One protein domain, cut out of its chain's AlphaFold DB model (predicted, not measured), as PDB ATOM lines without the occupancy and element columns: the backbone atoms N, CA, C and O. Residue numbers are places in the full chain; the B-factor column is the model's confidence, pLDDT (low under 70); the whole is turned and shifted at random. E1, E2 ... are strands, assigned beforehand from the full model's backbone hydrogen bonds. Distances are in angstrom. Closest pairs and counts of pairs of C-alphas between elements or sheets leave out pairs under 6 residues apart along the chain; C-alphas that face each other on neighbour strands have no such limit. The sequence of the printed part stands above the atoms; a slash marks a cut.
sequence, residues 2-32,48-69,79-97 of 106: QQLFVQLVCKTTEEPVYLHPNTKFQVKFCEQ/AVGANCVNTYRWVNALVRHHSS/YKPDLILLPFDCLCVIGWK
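What this domain is: This is residues 2 to 32, 48 to 69 and 79 to 97 of the 106 residues of the protein "Hypothetical protein" of Meloidogyne enterolobii (UniProt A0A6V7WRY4). A long, twisted ribbon of two antiparallel strands, E3 and E4, makes the longest axis, and the small hairpin E1 and E2 folds back over one end of it. E3 bends sharply near that end, and its last residues pair with E2, while the unnamed residues 20 to 32 run back alongside the ribbon. The printed part has 72 residues, with four named strands, in chain order E1, E2, E3, E4, and no named helix; the class is all strand. The sheet order is E1, E2, E3, E4, all antiparallel. The whole is loose, with a radius of gyration of the C-alphas of 15.1 A, and elongated, spanning 48 by 29 by 17 A.

Where its parts are: E1 is residues 8 to 10, 7.0 A from first to last C-alpha, and begins with C-alpha 8 at (56.464, 40.286, 65.533). E2 is residues 16 to 19, 9.9 A long. E3 is residues 51 to 66, 37.5 A long, with C-alpha 51 at (62.771, 27.372, 92.047). E4 is residues 80 to 94, 39.8 A long, and ends with C-alpha 94 at (67.355, 27.302, 92.165).

How they stand to each other: E1 and E2 form a hairpin with a tight link of 5 residues; they are antiparallel, at 134 degrees between their directions, and N 17 and O 9 are 3.0 A apart, within hydrogen-bond range. E3 bends by 95 degrees at residue 63, and its pairing is staggered. Its residues 64 to 66 pair antiparallel with E2, where N 65 and O 18 are 2.8 A apart. Its residues 51 to 64 pair with E4, antiparallel at 175 degrees; among the pairs within hydrogen-bond range are N 54 and O 91, 2.8 A, and N 82 and O 62, 2.8 A. E4 bends by 51 degrees at residue 90. E1 and E4 are the edge strands, yet their closest C-alphas, those of Cys 10 and Leu 85, are 6.9 A apart. E1 and E3 are apart. The sheet is twisted, its strands' lines turning by 108 degrees from edge to edge.

The domain as a whole: The two C-alphas farthest apart, those of Tyr 79 and Lys 97, are 48.3 A from each other. The link from E2 to E3 crosses a cut, with residues 33 to 47 not printed and 18.4 A between C-alphas 32 and 48. The link from E3 to E4 crosses another, with residues 70 to 78 not printed and 16.1 A between C-alphas 69 and 79. The mean pLDDT of the printed part is 70.1; under 70 are residues 2 to 15, 32, 48 to 52, 67 to 69 and 93 to 97.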
ATOM      1  N   GLN A   2      49.334  22.978  68.343       30.91
ATOM      2  CA  GLN A   2      49.022  24.319  67.832       30.91
ATOM      3  C   GLN A   2      50.318  24.986  67.349       30.91
ATOM      4  O   GLN A   2      51.283  25.088  68.102       30.91
ATOM      5  N   GLN A   3      50.355  25.394  66.080       37.62
ATOM      6  CA  GLN A   3      51.456  26.172  65.511       37.62
ATOM      7  C   GLN A   3      51.165  27.657  65.744       37.62
ATOM      8  O   GLN A   3      50.227  28.204  65.170       37.62
ATOM      9  N   LEU A   4      51.950  28.302  66.604       43.53
ATOM     10  CA  LEU A   4      51.886  29.746  66.826       43.53
ATOM     11  C   LEU A   4      52.691  30.459  65.733       43.53
ATOM     12  O   LEU A   4      53.906  30.292  65.632       43.53
ATOM     13  N   PHE A   5      52.012  31.250  64.904       48.41
ATOM     14  CA  PHE A   5      52.654  32.111  63.912       48.41
ATOM     15  C   PHE A   5      53.122  33.396  64.599       48.41
ATOM     16  O   PHE A   5      52.343  34.322  64.811       48.41
ATOM     17  N   VAL A   6      54.400  33.448  64.969       52.03
ATOM     18  CA  VAL A   6      55.012  34.655  65.536       52.03
ATOM     19  C   VAL A   6      55.315  35.621  64.389       52.03
ATOM     20  O   VAL A   6      56.186  35.348  63.570       52.03
ATOM     21  N   GLN A   7      54.571  36.725  64.296       57.28
ATOM     22  CA  GLN A   7      54.724  37.726  63.225       57.28
ATOM     23  C   GLN A   7      55.571  38.943  63.639       57.28
ATOM     24  O   GLN A   7      56.083  39.658  62.776       57.28
ATOM     25  N   LEU A   8      55.745  39.157  64.947       56.09
ATOM     26  CA  LEU A   8      56.464  40.286  65.533       56.09
ATOM     27  C   LEU A   8      57.454  39.770  66.581       56.09
ATOM     28  O   LEU A   8      57.071  38.990  67.454       56.09
ATOM     29  N   VAL A   9      58.712  40.198  66.497       66.19
ATOM     30  CA  VAL A   9      59.765  39.852  67.466       66.19
ATOM     31  C   VAL A   9      60.562  41.111  67.799       66.19
ATOM     32  O   VAL A   9      60.759  41.966  66.935       66.19
ATOM     33  N   CYS A  10      61.007  41.241  69.047       58.59
ATOM     34  CA  CYS A  10      61.870  42.342  69.473       58.59
ATOM     35  C   CYS A  10      63.338  42.058  69.117       58.59
ATOM     36  O   CYS A  10      63.818  40.929  69.257       58.59
ATOM     37  N   LYS A  11      64.064  43.091  68.676       61.31
ATOM     38  CA  LYS A  11      65.527  43.047  68.516       61.31
ATOM     39  C   LYS A  11      66.248  43.170  69.864       61.31
ATOM     40  O   LYS A  11      65.637  43.480  70.883       61.31
ATOM     41  N   THR A  12      67.579  43.035  69.827       52.91
ATOM     42  CA  THR A  12      68.512  43.493  70.882       52.91
ATOM     43  C   THR A  12      68.228  44.912  71.373       52.91
ATOM     44  O   THR A  12      68.467  45.207  72.535       52.91
ATOM     45  N   THR A  13      67.763  45.787  70.479       56.22
ATOM     46  CA  THR A  13      67.524  47.216  70.722       56.22
ATOM     47  C   THR A  13      66.123  47.519  71.250       56.22
ATOM     48  O   THR A  13      65.730  48.678  71.259       56.22
ATOM     49  N   GLU A  14      65.348  46.494  71.628       61.41
ATOM     50  CA  GLU A  14      63.929  46.590  72.024       61.41
ATOM     51  C   GLU A  14      62.982  47.098  70.921       61.41
ATOM     52  O   GLU A  14      61.768  47.155  71.106       61.41
ATOM     53  N   GLU A  15      63.502  47.387  69.727       65.00
ATOM     54  CA  GLU A  15      62.687  47.793  68.588       65.00
ATOM     55  C   GLU A  15      61.969  46.582  67.968       65.00
ATOM     56  O   GLU A  15      62.600  45.546  67.710       65.00
ATOM     57  N   PRO A  16      60.658  46.683  67.687       70.75
ATOM     58  CA  PRO A  16      59.916  45.611  67.044       70.75
ATOM     59  C   PRO A  16      60.286  45.490  65.561       70.75
ATOM     60  O   PRO A  16      60.400  46.482  64.835       70.75
ATOM     61  N   VAL A  17      60.418  44.251  65.084       76.81
ATOM     62  CA  VAL A  17      60.608  43.935  63.664       76.81
ATOM     63  C   VAL A  17      59.589  42.920  63.172       76.81
ATOM     64  O   VAL A  17      59.143  42.043  63.914       76.81
ATOM     65  N   TYR A  18      59.247  43.026  61.890       80.19
ATOM     66  CA  TYR A  18      58.361  42.077  61.223       80.19
ATOM     67  C   TYR A  18      59.172  40.967  60.575       80.19
ATOM     68  O   TYR A  18      60.122  41.239  59.839       80.19
ATOM     69  N   LEU A  19      58.773  39.722  60.810       81.62
ATOM     70  CA  LEU A  19      59.386  38.562  60.169       81.62
ATOM     71  C   LEU A  19      58.835  38.359  58.759       81.62
ATOM     72  O   LEU A  19      57.666  38.630  58.486       81.62
ATOM     73  N   HIS A  20      59.672  37.847  57.857       82.44
ATOM     74  CA  HIS A  20      59.210  37.419  56.543       82.44
ATOM     75  C   HIS A  20      58.142  36.308  56.685       82.44
ATOM     76  O   HIS A  20      58.365  35.361  57.438       82.44
ATOM     77  N   PRO A  21      57.011  36.347  55.945       77.94
ATOM     78  CA  PRO A  21      55.882  35.425  56.149       77.94
ATOM     79  C   PRO A  21      56.232  33.937  56.012       77.94
ATOM     80  O   PRO A  21      55.622  33.080  56.645       77.94
ATOM     81  N   ASN A  22      57.233  33.627  55.184       80.12
ATOM     82  CA  ASN A  22      57.708  32.257  54.964       80.12
ATOM     83  C   ASN A  22      58.705  31.770  56.028       80.12
ATOM     84  O   ASN A  22      59.124  30.613  55.988       80.12
ATOM     85  N   THR A  23      59.112  32.624  56.964       77.94
ATOM     86  CA  THR A  23      60.030  32.250  58.035       77.94
ATOM     87  C   THR A  23      59.245  31.616  59.177       77.94
ATOM     88  O   THR A  23      58.339  32.221  59.743       77.94
ATOM     89  N   LYS A  24      59.597  30.376  59.525       78.56
ATOM     90  CA  LYS A  24      58.991  29.631  60.631       78.56
ATOM     91  C   LYS A  24      60.071  29.260  61.633       78.56
ATOM     92  O   LYS A  24      61.116  28.742  61.246       78.56
ATOM     93  N   PHE A  25      59.793  29.479  62.912       80.25
ATOM     94  CA  PHE A  25      60.678  29.086  64.000       80.25
ATOM     95  C   PHE A  25      59.970  28.116  64.928       80.25
ATOM     96  O   PHE A  25      58.804  28.300  65.268       80.25
ATOM     97  N   GLN A  26      60.704  27.102  65.372       78.00
ATOM     98  CA  GLN A  26      60.307  26.329  66.534       78.00
ATOM     99  C   GLN A  26      60.760  27.092  67.779       78.00
ATOM    100  O   GLN A  26      61.958  27.325  67.965       78.00
ATOM    101  N   VAL A  27      59.789  27.501  68.590       77.31
ATOM    102  CA  VAL A  27      59.993  28.199  69.861       77.31
ATOM    103  C   VAL A  27      59.485  27.333  71.005       77.31
ATOM    104  O   VAL A  27      58.561  26.537  70.828       77.31
ATOM    105  N   LYS A  28      60.096  27.491  72.176       76.31
ATOM    106  CA  LYS A  28      59.682  26.825  73.409       76.31
ATOM    107  C   LYS A  28      59.713  27.850  74.528       76.31
ATOM    108  O   LYS A  28      60.702  28.561  74.684       76.31
ATOM    109  N   PHE A  29      58.624  27.915  75.273       75.69
ATOM    110  CA  PHE A  29      58.482  28.760  76.450       75.69
ATOM    111  C   PHE A  29      58.394  27.864  77.683       75.69
ATOM    112  O   PHE A  29      58.012  26.696  77.581       75.69
ATOM    113  N   CYS A  30      58.720  28.410  78.848       73.12
ATOM    114  CA  CYS A  30      58.270  27.854  80.108       73.12
ATOM    115  C   CYS A  30      56.744  27.807  80.100       73.12
ATOM    116  O   CYS A  30      56.089  28.785  79.728       73.12
ATOM    117  N   GLU A  31      56.181  26.680  80.527       71.81
ATOM    118  CA  GLU A  31      54.780  26.654  80.922       71.81
ATOM    119  C   GLU A  31      54.632  27.684  82.039       71.81
ATOM    120  O   GLU A  31      55.312  27.597  83.064       71.81
ATOM    121  N   GLN A  32      53.811  28.712  81.813       56.94
ATOM    122  CA  GLN A  32      53.365  29.537  82.922       56.94
ATOM    123  C   GLN A  32      52.654  28.573  83.860       56.94
ATOM    124  O   GLN A  32      51.614  28.020  83.507       56.94
ATOM    125  N   ALA A  48      64.442  22.130  96.170       41.00
ATOM    126  CA  ALA A  48      64.758  23.553  96.058       41.00
ATOM    127  C   ALA A  48      63.633  24.451  96.588       41.00
ATOM    128  O   ALA A  48      62.569  24.569  95.984       41.00
ATOM    129  N   VAL A  49      63.885  25.136  97.703       43.91
ATOM    130  CA  VAL A  49      63.032  26.241  98.161       43.91
ATOM    131  C   VAL A  49      63.276  27.430  97.226       43.91
ATOM    132  O   VAL A  49      64.359  28.001  97.254       43.91
ATOM    133  N   GLY A  50      62.287  27.803  96.407       49.28
ATOM    134  CA  GLY A  50      62.374  28.968  95.509       49.28
ATOM    135  C   GLY A  50      62.946  28.674  94.116       49.28
ATOM    136  O   GLY A  50      63.817  29.403  93.643       49.28
ATOM    137  N   ALA A  51      62.483  27.606  93.460       53.97
ATOM    138  CA  ALA A  51      62.771  27.372  92.047       53.97
ATOM    139  C   ALA A  51      61.923  28.309  91.164       53.97
ATOM    140  O   ALA A  51      60.700  28.184  91.148       53.97
ATOM    141  N   ASN A  52      62.570  29.212  90.423       66.25
ATOM    142  CA  ASN A  52      61.927  30.079  89.429       66.25
ATOM    143  C   ASN A  52      62.334  29.623  88.029       66.25
ATOM    144  O   ASN A  52      63.525  29.566  87.723       66.25
ATOM    145  N   CYS A  53      61.365  29.299  87.176       70.00
ATOM    146  CA  CYS A  53      61.646  28.905  85.800       70.00
ATOM    147  C   CYS A  53      61.635  30.131  84.880       70.00
ATOM    148  O   CYS A  53      60.718  30.949  84.919       70.00
ATOM    149  N   VAL A  54      62.691  30.275  84.085       75.75
ATOM    150  CA  VAL A  54      62.929  31.405  83.187       75.75
ATOM    151  C   VAL A  54      63.114  30.906  81.759       75.75
ATOM    152  O   VAL A  54      63.728  29.863  81.518       75.75
ATOM    153  N   ASN A  55      62.583  31.664  80.799       77.19
ATOM    154  CA  ASN A  55      62.807  31.393  79.383       77.19
ATOM    155  C   ASN A  55      64.278  31.635  79.045       77.19
ATOM    156  O   ASN A  55      64.836  32.678  79.388       77.19
ATOM    157  N   THR A  56      64.886  30.710  78.313       81.12
ATOM    158  CA  THR A  56      66.184  30.941  77.685       81.12
ATOM    159  C   THR A  56      66.010  31.306  76.232       81.12
ATOM    160  O   THR A  56      65.200  30.723  75.503       81.12
ATOM    161  N   TYR A  57      66.830  32.249  75.791       84.62
ATOM    162  CA  TYR A  57      66.755  32.808  74.457       84.62
ATOM    163  C   TYR A  57      68.025  32.511  73.666       84.62
ATOM    164  O   TYR A  57      69.111  32.380  74.229       84.62
ATOM    165  N   ARG A  58      67.883  32.409  72.347       84.06
ATOM    166  CA  ARG A  58      68.992  32.252  71.407       84.06
ATOM    167  C   ARG A  58      68.884  33.264  70.282       84.06
ATOM    168  O   ARG A  58      67.783  33.643  69.877       84.06
ATOM    169  N   TRP A  59      70.039  33.634  69.752       85.50
ATOM    170  CA  TRP A  59      70.150  34.460  68.561       85.50
ATOM    171  C   TRP A  59      69.931  33.621  67.307       85.50
ATOM    172  O   TRP A  59      70.507  32.540  67.170       85.50
ATOM    173  N   VAL A  60      69.101  34.116  66.392       86.06
ATOM    174  CA  VAL A  60      68.828  33.462  65.108       86.06
ATOM    175  C   VAL A  60      68.860  34.497  63.990       86.06
ATOM    176  O   VAL A  60      68.317  35.587  64.144       86.06
ATOM    177  N   ASN A  61      69.479  34.151  62.861       87.56
ATOM    178  CA  ASN A  61      69.427  34.968  61.650       87.56
ATOM    179  C   ASN A  61      68.057  34.824  60.977       87.56
ATOM    180  O   ASN A  61      67.612  33.708  60.698       87.56
ATOM    181  N   ALA A  62      67.405  35.944  60.686       85.62
ATOM    182  CA  ALA A  62      66.091  35.993  60.061       85.62
ATOM    183  C   ALA A  62      66.009  37.113  59.024       85.62
ATOM    184  O   ALA A  62      66.680  38.132  59.141       85.62
ATOM    185  N   LEU A  63      65.148  36.943  58.021       86.38
ATOM    186  CA  LEU A  63      64.770  38.033  57.126       86.38
ATOM    187  C   LEU A  63      63.701  38.883  57.813       86.38
ATOM    188  O   LEU A  63      62.586  38.413  58.049       86.38
ATOM    189  N   VAL A  64      64.047  40.129  58.129       84.38
ATOM    190  CA  VAL A  64      63.200  41.050  58.889       84.38
ATOM    191  C   VAL A  64      62.933  42.341  58.128       84.38
ATOM    192  O   VAL A  64      63.722  42.765  57.284       84.38
ATOM    193  N   ARG A  65      61.824  43.001  58.448       82.44
ATOM    194  CA  ARG A  65      61.514  44.360  58.005       82.44
ATOM    195  C   ARG A  65      61.447  45.272  59.227       82.44
ATOM    196  O   ARG A  65      60.619  45.060  60.113       82.44
ATOM    197  N   HIS A  66      62.307  46.288  59.262       77.12
ATOM    198  CA  HIS A  66      62.280  47.319  60.303       77.12
ATOM    199  C   HIS A  66      61.100  48.263  60.099       77.12
ATOM    200  O   HIS A  66      60.778  48.633  58.966       77.12
ATOM    201  N   HIS A  67      60.471  48.673  61.199       69.25
ATOM    202  CA  HIS A  67      59.515  49.768  61.168       69.25
ATOM    203  C   HIS A  67      60.300  51.072  60.964       69.25
ATOM    204  O   HIS A  67      61.149  51.415  61.781       69.25
ATOM    205  N   SER A  68      60.074  51.795  59.864       59.44
ATOM    206  CA  SER A  68      60.779  53.059  59.628       59.44
ATOM    207  C   SER A  68      60.250  54.128  60.587       59.44
ATOM    208  O   SER A  68      59.155  54.660  60.377       59.44
ATOM    209  N   SER A  69      60.993  54.457  61.642       54.41
ATOM    210  CA  SER A  69      60.726  55.652  62.437       54.41
ATOM    211  C   SER A  69      61.254  56.873  61.673       54.41
ATOM    212  O   SER A  69      62.445  57.140  61.600       54.41
ATOM    213  N   TYR A  79      62.827  42.865  52.949       77.56
ATOM    214  CA  TYR A  79      63.318  42.158  54.118       77.56
ATOM    215  C   TYR A  79      64.842  42.063  54.034       77.56
ATOM    216  O   TYR A  79      65.388  41.788  52.966       77.56
ATOM    217  N   LYS A  80      65.526  42.288  55.152       85.00
ATOM    218  CA  LYS A  80      66.983  42.192  55.259       85.00
ATOM    219  C   LYS A  80      67.359  41.150  56.308       85.00
ATOM    220  O   LYS A  80      66.599  40.972  57.259       85.00
ATOM    221  N   PRO A  81      68.483  40.436  56.137       83.69
ATOM    222  CA  PRO A  81      68.963  39.514  57.154       83.69
ATOM    223  C   PRO A  81      69.365  40.296  58.407       83.69
ATOM    224  O   PRO A  81      70.077  41.293  58.312       83.69
ATOM    225  N   ASP A  82      68.904  39.839  59.563       84.31
ATOM    226  CA  ASP A  82      69.220  40.417  60.863       84.31
ATOM    227  C   ASP A  82      69.143  39.353  61.967       84.31
ATOM    228  O   ASP A  82      68.553  38.285  61.779       84.31
ATOM    229  N   LEU A  83      69.730  39.648  63.123       84.12
ATOM    230  CA  LEU A  83      69.699  38.795  64.302       84.12
ATOM    231  C   LEU A  83      68.488  39.133  65.173       84.12
ATOM    232  O   LEU A  83      68.307  40.264  65.624       84.12
ATOM    233  N   ILE A  84      67.675  38.119  65.453       83.94
ATOM    234  CA  ILE A  84      66.522  38.206  66.353       83.94
ATOM    235  C   ILE A  84      66.719  37.301  67.568       83.94
ATOM    236  O   ILE A  84      67.424  36.289  67.498       83.94
ATOM    237  N   LEU A  85      66.067  37.658  68.674       81.81
ATOM    238  CA  LEU A  85      66.101  36.890  69.912       81.81
ATOM    239  C   LEU A  85      64.851  36.011  70.014       81.81
ATOM    240  O   LEU A  85      63.733  36.520  70.040       81.81
ATOM    241  N   LEU A  86      65.029  34.689  70.069       82.38
ATOM    242  CA  LEU A  86      63.921  33.735  70.141       82.38
ATOM    243  C   LEU A  86      64.021  32.837  71.378       82.38
ATOM    244  O   LEU A  86      65.108  32.331  71.666       82.38
ATOM    245  N   PRO A  87      62.904  32.578  72.076       79.94
ATOM    246  CA  PRO A  87      62.867  31.637  73.187       79.94
ATOM    247  C   PRO A  87      62.991  30.204  72.657       79.94
ATOM    248  O   PRO A  87      62.296  29.813  71.713       79.94
ATOM    249  N   PHE A  88      63.910  29.427  73.231       82.75
ATOM    250  CA  PHE A  88      64.217  28.073  72.758       82.75
ATOM    251  C   PHE A  88      64.165  27.000  73.844       82.75
ATOM    252  O   PHE A  88      64.060  25.824  73.500       82.75
ATOM    253  N   ASP A  89      64.235  27.377  75.122       80.56
ATOM    254  CA  ASP A  89      64.109  26.429  76.225       80.56
ATOM    255  C   ASP A  89      63.639  27.111  77.516       80.56
ATOM    256  O   ASP A  89      63.448  28.328  77.572       80.56
ATOM    257  N   CYS A  90      63.426  26.298  78.545       77.25
ATOM    258  CA  CYS A  90      63.063  26.727  79.884       77.25
ATOM    259  C   CYS A  90      64.077  26.171  80.888       77.25
ATOM    260  O   CYS A  90      64.298  24.960  80.939       77.25
ATOM    261  N   LEU A  91      64.667  27.041  81.706       72.88
ATOM    262  CA  LEU A  91      65.569  26.650  82.790       72.88
ATOM    263  C   LEU A  91      64.975  27.045  84.133       72.88
ATOM    264  O   LEU A  91      64.541  28.179  84.307       72.88
ATOM    265  N   CYS A  92      65.008  26.139  85.106       71.44
ATOM    266  CA  CYS A  92      64.626  26.455  86.477       71.44
ATOM    267  C   CYS A  92      65.869  26.814  87.292       71.44
ATOM    268  O   CYS A  92      66.777  26.004  87.472       71.44
ATOM    269  N   VAL A  93      65.908  28.058  87.761       67.56
ATOM    270  CA  VAL A  93      66.976  28.591  88.601       67.56
ATOM    271  C   VAL A  93      66.613  28.321  90.052       67.56
ATOM    272  O   VAL A  93      65.559  28.735  90.534       67.56
ATOM    273  N   ILE A  94      67.496  27.608  90.745       65.31
ATOM    274  CA  ILE A  94      67.355  27.302  92.165       65.31
ATOM    275  C   ILE A  94      68.096  28.377  92.955       65.31
ATOM    276  O   ILE A  94      69.323  28.468  92.895       65.31
ATOM    277  N   GLY A  95      67.355  29.182  93.713       55.75
ATOM    278  CA  GLY A  95      67.947  30.046  94.726       55.75
ATOM    279  C   GLY A  95      68.384  29.214  95.929       55.75
ATOM    280  O   GLY A  95      67.552  28.662  96.645       55.75
ATOM    281  N   TRP A  96      69.685  29.130  96.195       51.28
ATOM    282  CA  TRP A  96      70.158  28.590  97.465       51.28
ATOM    283  C   TRP A  96      69.953  29.665  98.528       51.28
ATOM    284  O   TRP A  96      70.685  30.650  98.573       51.28
ATOM    285  N   LYS A  97      68.947  29.497  99.393       49.66
ATOM    286  CA  LYS A  97      68.853  30.300 100.616       49.66
ATOM    287  C   LYS A  97      70.107  29.995 101.435       49.66
ATOM    288  O   LYS A  97      70.274  28.853 101.859       49.66
TER     289      LYS A  97